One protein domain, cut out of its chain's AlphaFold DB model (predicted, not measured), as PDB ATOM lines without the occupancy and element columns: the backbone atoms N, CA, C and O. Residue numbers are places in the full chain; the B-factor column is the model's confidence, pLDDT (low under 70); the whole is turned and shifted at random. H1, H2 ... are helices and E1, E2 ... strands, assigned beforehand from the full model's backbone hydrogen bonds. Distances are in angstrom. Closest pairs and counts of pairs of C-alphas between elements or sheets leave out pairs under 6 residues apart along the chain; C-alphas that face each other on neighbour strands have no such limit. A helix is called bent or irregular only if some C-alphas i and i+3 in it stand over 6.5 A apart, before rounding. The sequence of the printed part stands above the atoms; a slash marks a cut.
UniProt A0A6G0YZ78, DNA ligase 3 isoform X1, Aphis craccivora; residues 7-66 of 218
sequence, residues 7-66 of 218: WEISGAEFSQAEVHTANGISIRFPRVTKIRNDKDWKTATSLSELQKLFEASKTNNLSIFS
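What this domain is: This is residues 7 to 66 of the 218 residues of the protein "DNA ligase 3 isoform X1" of Aphis craccivora (UniProt A0A6G0YZ78). A long, two-stranded ribbon is bent at a right angle: E1 and E4 pair along one arm, E2 and E3 along the other, and the helix H1 crosses one side of the E2 and E3 arm. After E4 the chain folds back through residues 37 to 46 to reach H1, and the short H2 trails beyond H1's far end, away from the strands. The printed part has 60 residues, with four named strands and then two named helices in the order E1, E2, E3, E4, H1, H2; each of the two sheets, E1 - E4 and E2 - E3, is an antiparallel pair, and the class is mixed, helices and strands. The whole is only just loose, close to compact, with a radius of gyration of the C-alphas of 12.9 A and spans of 39 by 27 by 20 A.

How they stand to each other: E1, residues 7 to 10, runs on into E2, residues 13 to 16, across a break of two residues, at 90 degrees. E3, residues 25 to 28, is the antiparallel neighbour of E2 at 142 degrees, and the two form a hairpin. Across it, N 15 and O 26 are 2.8 A apart and N 28 and O 13 are 2.9 A apart, both within hydrogen-bond range. E4, residues 31 to 36, is antiparallel to E1 at 141 degrees, with N 8 and O 34 at 2.8 A and N 33 and O 8 at 3.0 A. E2 and E4 are apart. The closest C-alphas of E2 and H1, residues 47 to 61, are those of Phe 14 in E2 and Phe 54 in H1, 6.4 A apart. The closest C-alphas of E3 and H1 are those of Ile 25 and Phe 54, at 7.7 A. E1 and H1 are apart. H2, residues 63 to 66, and H1 meet only through their link. In H1, 10 of 11 O i to N i+4 pairs are within hydrogen-bond range; H2 is too short for any such pair.

Where its parts are: E1 begins with C-alpha 7 at (291.015, -27.037, 533.273) and measures 9.8 A from first to last C-alpha. E2 measures 10.4 A, E3 10.2 A and E4 13.9 A. H1 starts with C-alpha 47 at (295.107, -41.195, 527.805) and measures 21.5 A. H2 measures 5.1 A and ends with C-alpha 66 at (324.778, -34.606, 532.069).

The domain as a whole: The two C-alphas farthest apart, those of Trp 41 and Ser 66, are 39.6 A apart. The printed part has no cut. The links E1 to E2, E3 to E4 and H1 to H2 are tight, those from E2 to E3 and from E4 to H1 are short, and no link is long. The mean pLDDT of the printed part is 89.1, and residues 60 to 66 of this predicted model are under 70.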
ATOM      1  N   TRP A   7     290.009 -27.559 532.351       96.56
ATOM      2  CA  TRP A   7     291.015 -27.037 533.273       96.56
ATOM      3  C   TRP A   7     292.395 -27.596 532.962       96.56
ATOM      4  O   TRP A   7     292.564 -28.793 532.742       96.56
ATOM      5  N   GLU A   8     293.388 -26.716 532.959       96.50
ATOM      6  CA  GLU A   8     294.788 -27.099 532.919       96.50
ATOM      7  C   GLU A   8     295.256 -27.484 534.321       96.50
ATOM      8  O   GLU A   8     295.092 -26.718 535.277       96.50
ATOM      9  N   ILE A   9     295.835 -28.678 534.424       96.62
ATOM     10  CA  ILE A   9     296.422 -29.206 535.650       96.62
ATOM     11  C   ILE A   9     297.937 -29.231 535.487       96.62
ATOM     12  O   ILE A   9     298.450 -29.803 534.529       96.62
ATOM     13  N   SER A  10     298.644 -28.641 536.444       95.00
ATOM     14  CA  SER A  10     300.101 -28.733 536.569       95.00
ATOM     15  C   SER A  10     300.476 -29.315 537.929       95.00
ATOM     16  O   SER A  10     299.716 -29.206 538.888       95.00
ATOM     17  N   GLY A  11     301.655 -29.921 538.028       95.38
ATOM     18  CA  GLY A  11     302.196 -30.453 539.278       95.38
ATOM     19  C   GLY A  11     303.718 -30.465 539.252       95.38
ATOM     20  O   GLY A  11     304.326 -29.991 538.295       95.38
ATOM     21  N   ALA A  12     304.329 -30.992 540.309       93.94
ATOM     22  CA  ALA A  12     305.786 -31.044 540.422       93.94
ATOM     23  C   ALA A  12     306.400 -32.075 539.464       93.94
ATOM     24  O   ALA A  12     307.432 -31.821 538.852       93.94
ATOM     25  N   GLU A  13     305.758 -33.237 539.341       94.19
ATOM     26  CA  GLU A  13     306.219 -34.343 538.504       94.19
ATOM     27  C   GLU A  13     305.108 -35.377 538.296       94.19
ATOM     28  O   GLU A  13     304.088 -35.377 538.997       94.19
ATOM     29  N   PHE A  14     305.355 -36.294 537.366       94.81
ATOM     30  CA  PHE A  14     304.550 -37.492 537.198       94.81
ATOM     31  C   PHE A  14     305.120 -38.665 538.008       94.81
ATOM     32  O   PHE A  14     306.333 -38.821 538.137       94.81
ATOM     33  N   SER A  15     304.244 -39.535 538.495       93.00
ATOM     34  CA  SER A  15     304.574 -40.823 539.113       93.00
ATOM     35  C   SER A  15     303.775 -41.951 538.464       93.00
ATOM     36  O   SER A  15     302.743 -41.691 537.852       93.00
ATOM     37  N   GLN A  16     304.237 -43.200 538.590       93.94
ATOM     38  CA  GLN A  16     303.523 -44.370 538.073       93.94
ATOM     39  C   GLN A  16     303.399 -45.460 539.141       93.94
ATOM     40  O   GLN A  16     304.399 -45.859 539.734       93.94
ATOM     41  N   ALA A  17     302.179 -45.934 539.384       91.75
ATOM     42  CA  ALA A  17     301.880 -47.048 540.277       91.75
ATOM     43  C   ALA A  17     300.656 -47.827 539.777       91.75
ATOM     44  O   ALA A  17     299.687 -47.229 539.322       91.75
ATOM     45  N   GLU A  18     300.673 -49.153 539.911       89.38
ATOM     46  CA  GLU A  18     299.637 -50.062 539.384       89.38
ATOM     47  C   GLU A  18     298.220 -49.761 539.904       89.38
ATOM     48  O   GLU A  18     297.230 -49.982 539.215       89.38
ATOM     49  N   VAL A  19     298.118 -49.178 541.097       87.38
ATOM     50  CA  VAL A  19     296.849 -48.898 541.783       87.38
ATOM     51  C   VAL A  19     296.027 -47.749 541.177       87.38
ATOM     52  O   VAL A  19     294.906 -47.512 541.625       87.38
ATOM     53  N   HIS A  20     296.554 -47.000 540.199       84.19
ATOM     54  CA  HIS A  20     295.879 -45.817 539.651       84.19
ATOM     55  C   HIS A  20     295.198 -46.058 538.297       84.19
ATOM     56  O   HIS A  20     295.749 -46.664 537.377       84.19
ATOM     57  N   THR A  21     294.012 -45.466 538.135       81.00
ATOM     58  CA  THR A  21     293.346 -45.308 536.836       81.00
ATOM     59  C   THR A  21     294.174 -44.368 535.945       81.00
ATOM     60  O   THR A  21     294.750 -43.415 536.454       81.00
ATOM     61  N   ALA A  22     294.214 -44.620 534.628       88.31
ATOM     62  CA  ALA A  22     295.094 -43.977 533.631       88.31
ATOM     63  C   ALA A  22     296.523 -44.562 533.535       88.31
ATOM     64  O   ALA A  22     297.521 -43.849 533.605       88.31
ATOM     65  N   ASN A  23     296.614 -45.883 533.316       92.12
ATOM     66  CA  ASN A  23     297.875 -46.619 533.114       92.12
ATOM     67  C   ASN A  23     298.871 -46.479 534.282       92.12
ATOM     68  O   ASN A  23     300.091 -46.448 534.097       92.12
ATOM     69  N   GLY A  24     298.326 -46.327 535.485       94.94
ATOM     70  CA  GLY A  24     299.083 -46.091 536.698       94.94
ATOM     71  C   GLY A  24     299.664 -44.683 536.846       94.94
ATOM     72  O   GLY A  24     300.313 -44.424 537.854       94.94
ATOM     73  N   ILE A  25     299.469 -43.778 535.881       95.44
ATOM     74  CA  ILE A  25     300.091 -42.448 535.879       95.44
ATOM     75  C   ILE A  25     299.337 -41.510 536.829       95.44
ATOM     76  O   ILE A  25     298.122 -41.347 536.743       95.44
ATOM     77  N   SER A  26     300.076 -40.836 537.702       95.06
ATOM     78  CA  SER A  26     299.581 -39.812 538.619       95.06
ATOM     79  C   SER A  26     300.475 -38.570 538.591       95.06
ATOM     80  O   SER A  26     301.601 -38.608 538.100       95.06
ATOM     81  N   ILE A  27     299.963 -37.443 539.089       94.69
ATOM     82  CA  ILE A  27     300.684 -36.164 539.175       94.69
ATOM     83  C   ILE A  27     300.857 -35.809 540.653       94.69
ATOM     84  O   ILE A  27     299.876 -35.805 541.400       94.69
ATOM     85  N   ARG A  28     302.080 -35.473 541.088       95.56
ATOM     86  CA  ARG A  28     302.341 -35.015 542.464       95.56
ATOM     87  C   ARG A  28     302.080 -33.517 542.609       95.56
ATOM     88  O   ARG A  28     302.526 -32.715 541.793       95.56
ATOM     89  N   PHE A  29     301.383 -33.151 543.686       96.50
ATOM     90  CA  PHE A  29     300.959 -31.778 543.997       96.50
ATOM     91  C   PHE A  29     300.158 -31.106 542.867       96.50
ATOM     92  O   PHE A  29     300.522 -30.009 542.433       96.50
ATOM     93  N   PRO A  30     299.077 -31.744 542.378       95.75
ATOM     94  CA  PRO A  30     298.302 -31.205 541.273       95.75
ATOM     95  C   PRO A  30     297.627 -29.889 541.673       95.75
ATOM     96  O   PRO A  30     297.034 -29.774 542.747       95.75
ATOM     97  N   ARG A  31     297.692 -28.896 540.787       97.44
ATOM     98  CA  ARG A  31     296.996 -27.614 540.906       97.44
ATOM     99  C   ARG A  31     296.334 -27.247 539.591       97.44
ATOM    100  O   ARG A  31     296.919 -27.431 538.525       97.44
ATOM    101  N   VAL A  32     295.135 -26.680 539.686       96.94
ATOM    102  CA  VAL A  32     294.484 -26.015 538.555       96.94
ATOM    103  C   VAL A  32     295.199 -24.688 538.321       96.94
ATOM    104  O   VAL A  32     295.256 -23.858 539.227       96.94
ATOM    105  N   THR A  33     295.759 -24.491 537.132       96.12
ATOM    106  CA  THR A  33     296.509 -23.269 536.786       96.12
ATOM    107  C   THR A  33     295.671 -22.295 535.976       96.12
ATOM    108  O   THR A  33     295.760 -21.083 536.174       96.12
ATOM    109  N   LYS A  34     294.850 -22.808 535.056       96.25
ATOM    110  CA  LYS A  34     294.096 -21.991 534.105       96.25
ATOM    111  C   LYS A  34     292.889 -22.745 533.546       96.25
ATOM    112  O   LYS A  34     292.914 -23.966 533.412       96.25
ATOM    113  N   ILE A  35     291.848 -22.008 533.158       95.94
ATOM    114  CA  ILE A  35     290.784 -22.525 532.287       95.94
ATOM    115  C   ILE A  35     291.234 -22.380 530.830       95.94
ATOM    116  O   ILE A  35     291.569 -21.282 530.375       95.94
ATOM    117  N   ARG A  36     291.278 -23.492 530.102       95.12
ATOM    118  CA  ARG A  36     291.668 -23.529 528.695       95.12
ATOM    119  C   ARG A  36     290.496 -23.110 527.820       95.12
ATOM    120  O   ARG A  36     289.448 -23.743 527.843       95.12
ATOM    121  N   ASN A  37     290.707 -22.059 527.032       94.50
ATOM    122  CA  ASN A  37     289.729 -21.566 526.056       94.50
ATOM    123  C   ASN A  37     289.930 -22.193 524.666       94.50
ATOM    124  O   ASN A  37     289.081 -22.042 523.797       94.50
ATOM    125  N   ASP A  38     291.067 -22.859 524.452       94.00
ATOM    126  CA  ASP A  38     291.460 -23.495 523.193       94.00
ATOM    127  C   ASP A  38     291.051 -24.975 523.107       94.00
ATOM    128  O   ASP A  38     291.181 -25.591 522.053       94.00
ATOM    129  N   LYS A  39     290.576 -25.556 524.215       92.12
ATOM    130  CA  LYS A  39     290.144 -26.952 524.293       92.12
ATOM    131  C   LYS A  39     288.697 -27.037 524.767       92.12
ATOM    132  O   LYS A  39     288.299 -26.334 525.690       92.12
ATOM    133  N   ASP A  40     287.957 -27.971 524.181       92.56
ATOM    134  CA  ASP A  40     286.640 -28.402 524.644       92.56
ATOM    135  C   ASP A  40     286.750 -29.766 525.342       92.56
ATOM    136  O   ASP A  40     287.753 -30.470 525.223       92.56
ATOM    137  N   TRP A  41     285.692 -30.195 526.030       90.69
ATOM    138  CA  TRP A  41     285.646 -31.490 526.728       90.69
ATOM    139  C   TRP A  41     286.002 -32.703 525.846       90.69
ATOM    140  O   TRP A  41     286.510 -33.696 526.355       90.69
ATOM    141  N   LYS A  42     285.770 -32.623 524.525       90.94
ATOM    142  CA  LYS A  42     286.136 -33.673 523.553       90.94
ATOM    143  C   LYS A  42     287.627 -33.702 523.220       90.94
ATOM    144  O   LYS A  42     288.143 -34.749 522.855       90.94
ATOM    145  N   THR A  43     288.290 -32.549 523.293       92.44
ATOM    146  CA  THR A  43     289.706 -32.367 522.938       92.44
ATOM    147  C   THR A  43     290.584 -32.177 524.175       92.44
ATOM    148  O   THR A  43     291.760 -31.826 524.055       92.44
ATOM    149  N   ALA A  44     290.019 -32.366 525.371       93.62
ATOM    150  CA  ALA A  44     290.773 -32.475 526.607       93.62
ATOM    151  C   ALA A  44     291.792 -33.622 526.501       93.62
ATOM    152  O   ALA A  44     291.645 -34.532 525.684       93.62
ATOM    153  N   THR A  45     292.850 -33.555 527.309       94.56
ATOM    154  CA  THR A  45     293.982 -34.483 527.221       94.56
ATOM    155  C   THR A  45     293.521 -35.939 527.291       94.56
ATOM    156  O   THR A  45     292.897 -36.363 528.262       94.56
ATOM    157  N   SER A  46     293.836 -36.698 526.240       95.25
ATOM    158  CA  SER A  46     293.503 -38.123 526.137       95.25
ATOM    159  C   SER A  46     294.525 -38.995 526.875       95.25
ATOM    160  O   SER A  46     295.645 -38.561 527.143       95.25
ATOM    161  N   LEU A  47     294.184 -40.259 527.148       94.56
ATOM    162  CA  LEU A  47     295.107 -41.195 527.805       94.56
ATOM    163  C   LEU A  47     296.422 -41.377 527.022       94.56
ATOM    164  O   LEU A  47     297.491 -41.418 527.623       94.56
ATOM    165  N   SER A  48     296.359 -41.428 525.687       95.44
ATOM    166  CA  SER A  48     297.556 -41.556 524.843       95.44
ATOM    167  C   SER A  48     298.438 -40.304 524.900       95.44
ATOM    168  O   SER A  48     299.661 -40.407 524.968       95.44
ATOM    169  N   GLU A  49     297.834 -39.112 524.916       95.12
ATOM    170  CA  GLU A  49     298.567 -37.851 525.095       95.12
ATOM    171  C   GLU A  49     299.218 -37.792 526.483       95.12
ATOM    172  O   GLU A  49     300.390 -37.440 526.589       95.12
ATOM    173  N   LEU A  50     298.509 -38.228 527.532       95.44
ATOM    174  CA  LEU A  50     299.045 -38.307 528.893       95.44
ATOM    175  C   LEU A  50     300.249 -39.258 528.990       95.44
ATOM    176  O   LEU A  50     301.250 -38.907 529.610       95.44
ATOM    177  N   GLN A  51     300.194 -40.426 528.342       95.00
ATOM    178  CA  GLN A  51     301.335 -41.349 528.267       95.00
ATOM    179  C   GLN A  51     302.537 -40.713 527.556       95.00
ATOM    180  O   GLN A  51     303.659 -40.820 528.039       95.00
ATOM    181  N   LYS A  52     302.318 -39.992 526.447       95.62
ATOM    182  CA  LYS A  52     303.397 -39.277 525.742       95.62
ATOM    183  C   LYS A  52     304.032 -38.193 526.612       95.62
ATOM    184  O   LYS A  52     305.254 -38.075 526.632       95.62
ATOM    185  N   LEU A  53     303.220 -37.426 527.344       94.62
ATOM    186  CA  LEU A  53     303.706 -36.417 528.292       94.62
ATOM    187  C   LEU A  53     304.526 -37.056 529.417       94.62
ATOM    188  O   LEU A  53     305.576 -36.532 529.787       94.62
ATOM    189  N   PHE A  54     304.077 -38.202 529.927       94.25
ATOM    190  CA  PHE A  54     304.799 -38.953 530.945       94.25
ATOM    191  C   PHE A  54     306.166 -39.435 530.446       94.25
ATOM    192  O   PHE A  54     307.174 -39.168 531.099       94.25
ATOM    193  N   GLU A  55     306.234 -40.060 529.271       93.69
ATOM    194  CA  GLU A  55     307.508 -40.511 528.696       93.69
ATOM    195  C   GLU A  55     308.442 -39.331 528.384       93.69
ATOM    196  O   GLU A  55     309.626 -39.368 528.724       93.69
ATOM    197  N   ALA A  56     307.907 -38.222 527.862       92.69
ATOM    198  CA  ALA A  56     308.673 -36.990 527.668       92.69
ATOM    199  C   ALA A  56     309.194 -36.393 528.992       92.69
ATOM    200  O   ALA A  56     310.255 -35.771 529.020       92.69
ATOM    201  N   SER A  57     308.484 -36.571 530.110       90.75
ATOM    202  CA  SER A  57     308.941 -36.072 531.413       90.75
ATOM    203  C   SER A  57     310.152 -36.844 531.949       90.75
ATOM    204  O   SER A  57     311.032 -36.246 532.570       90.75
ATOM    205  N   LYS A  58     310.249 -38.148 531.653       87.31
ATOM    206  CA  LYS A  58     311.372 -38.996 532.081       87.31
ATOM    207  C   LYS A  58     312.662 -38.655 531.343       87.31
ATOM    208  O   LYS A  58     313.730 -38.636 531.948       87.31
ATOM    209  N   THR A  59     312.569 -38.364 530.047       79.56
ATOM    210  CA  THR A  59     313.746 -38.092 529.210       79.56
ATOM    211  C   THR A  59     314.372 -36.729 529.504       79.56
ATOM    212  O   THR A  59     315.589 -36.574 529.437       79.56
ATOM    213  N   ASN A  60     313.561 -35.743 529.892       65.62
ATOM    214  CA  ASN A  60     314.033 -34.377 530.115       65.62
ATOM    215  C   ASN A  60     314.624 -34.138 531.518       65.62
ATOM    216  O   ASN A  60     315.421 -33.213 531.681       65.62
ATOM    217  N   ASN A  61     314.297 -34.965 532.519       59.69
ATOM    218  CA  ASN A  61     314.687 -34.723 533.918       59.69
ATOM    219  C   ASN A  61     316.179 -35.002 534.217       59.69
ATOM    220  O   ASN A  61     316.767 -34.357 535.077       59.69
ATOM    221  N   LEU A  62     316.829 -35.901 533.469       55.75
ATOM    222  CA  LEU A  62     318.219 -36.311 533.736       55.75
ATOM    223  C   LEU A  62     319.278 -35.515 532.951       55.75
ATOM    224  O   LEU A  62     320.472 -35.655 533.210       55.75
ATOM    225  N   SER A  63     318.872 -34.662 532.005       52.84
ATOM    226  CA  SER A  63     319.816 -34.015 531.078       52.84
ATOM    227  C   SER A  63     320.450 -32.714 531.587       52.84
ATOM    228  O   SER A  63     321.396 -32.212 530.983       52.84
ATOM    229  N   ILE A  64     319.961 -32.155 532.699       57.25
ATOM    230  CA  ILE A  64     320.495 -30.892 533.235       57.25
ATOM    231  C   ILE A  64     321.884 -31.109 533.856       57.25
ATOM    232  O   ILE A  64     322.759 -30.263 533.703       57.25
ATOM    233  N   PHE A  65     322.121 -32.264 534.486       53.91
ATOM    234  CA  PHE A  65     323.420 -32.598 535.081       53.91
ATOM    235  C   PHE A  65     324.391 -33.268 534.099       53.91
ATOM    236  O   PHE A  65     325.598 -33.124 534.260       53.91
ATOM    237  N   SER A  66     323.903 -33.953 533.057       54.84
ATOM    238  CA  SER A  66     324.778 -34.606 532.069       54.84
ATOM    239  C   SER A  66     325.380 -33.639 531.045       54.84
ATOM    240  O   SER A  66     326.456 -33.904 530.520       54.84
TER     241      SER A  66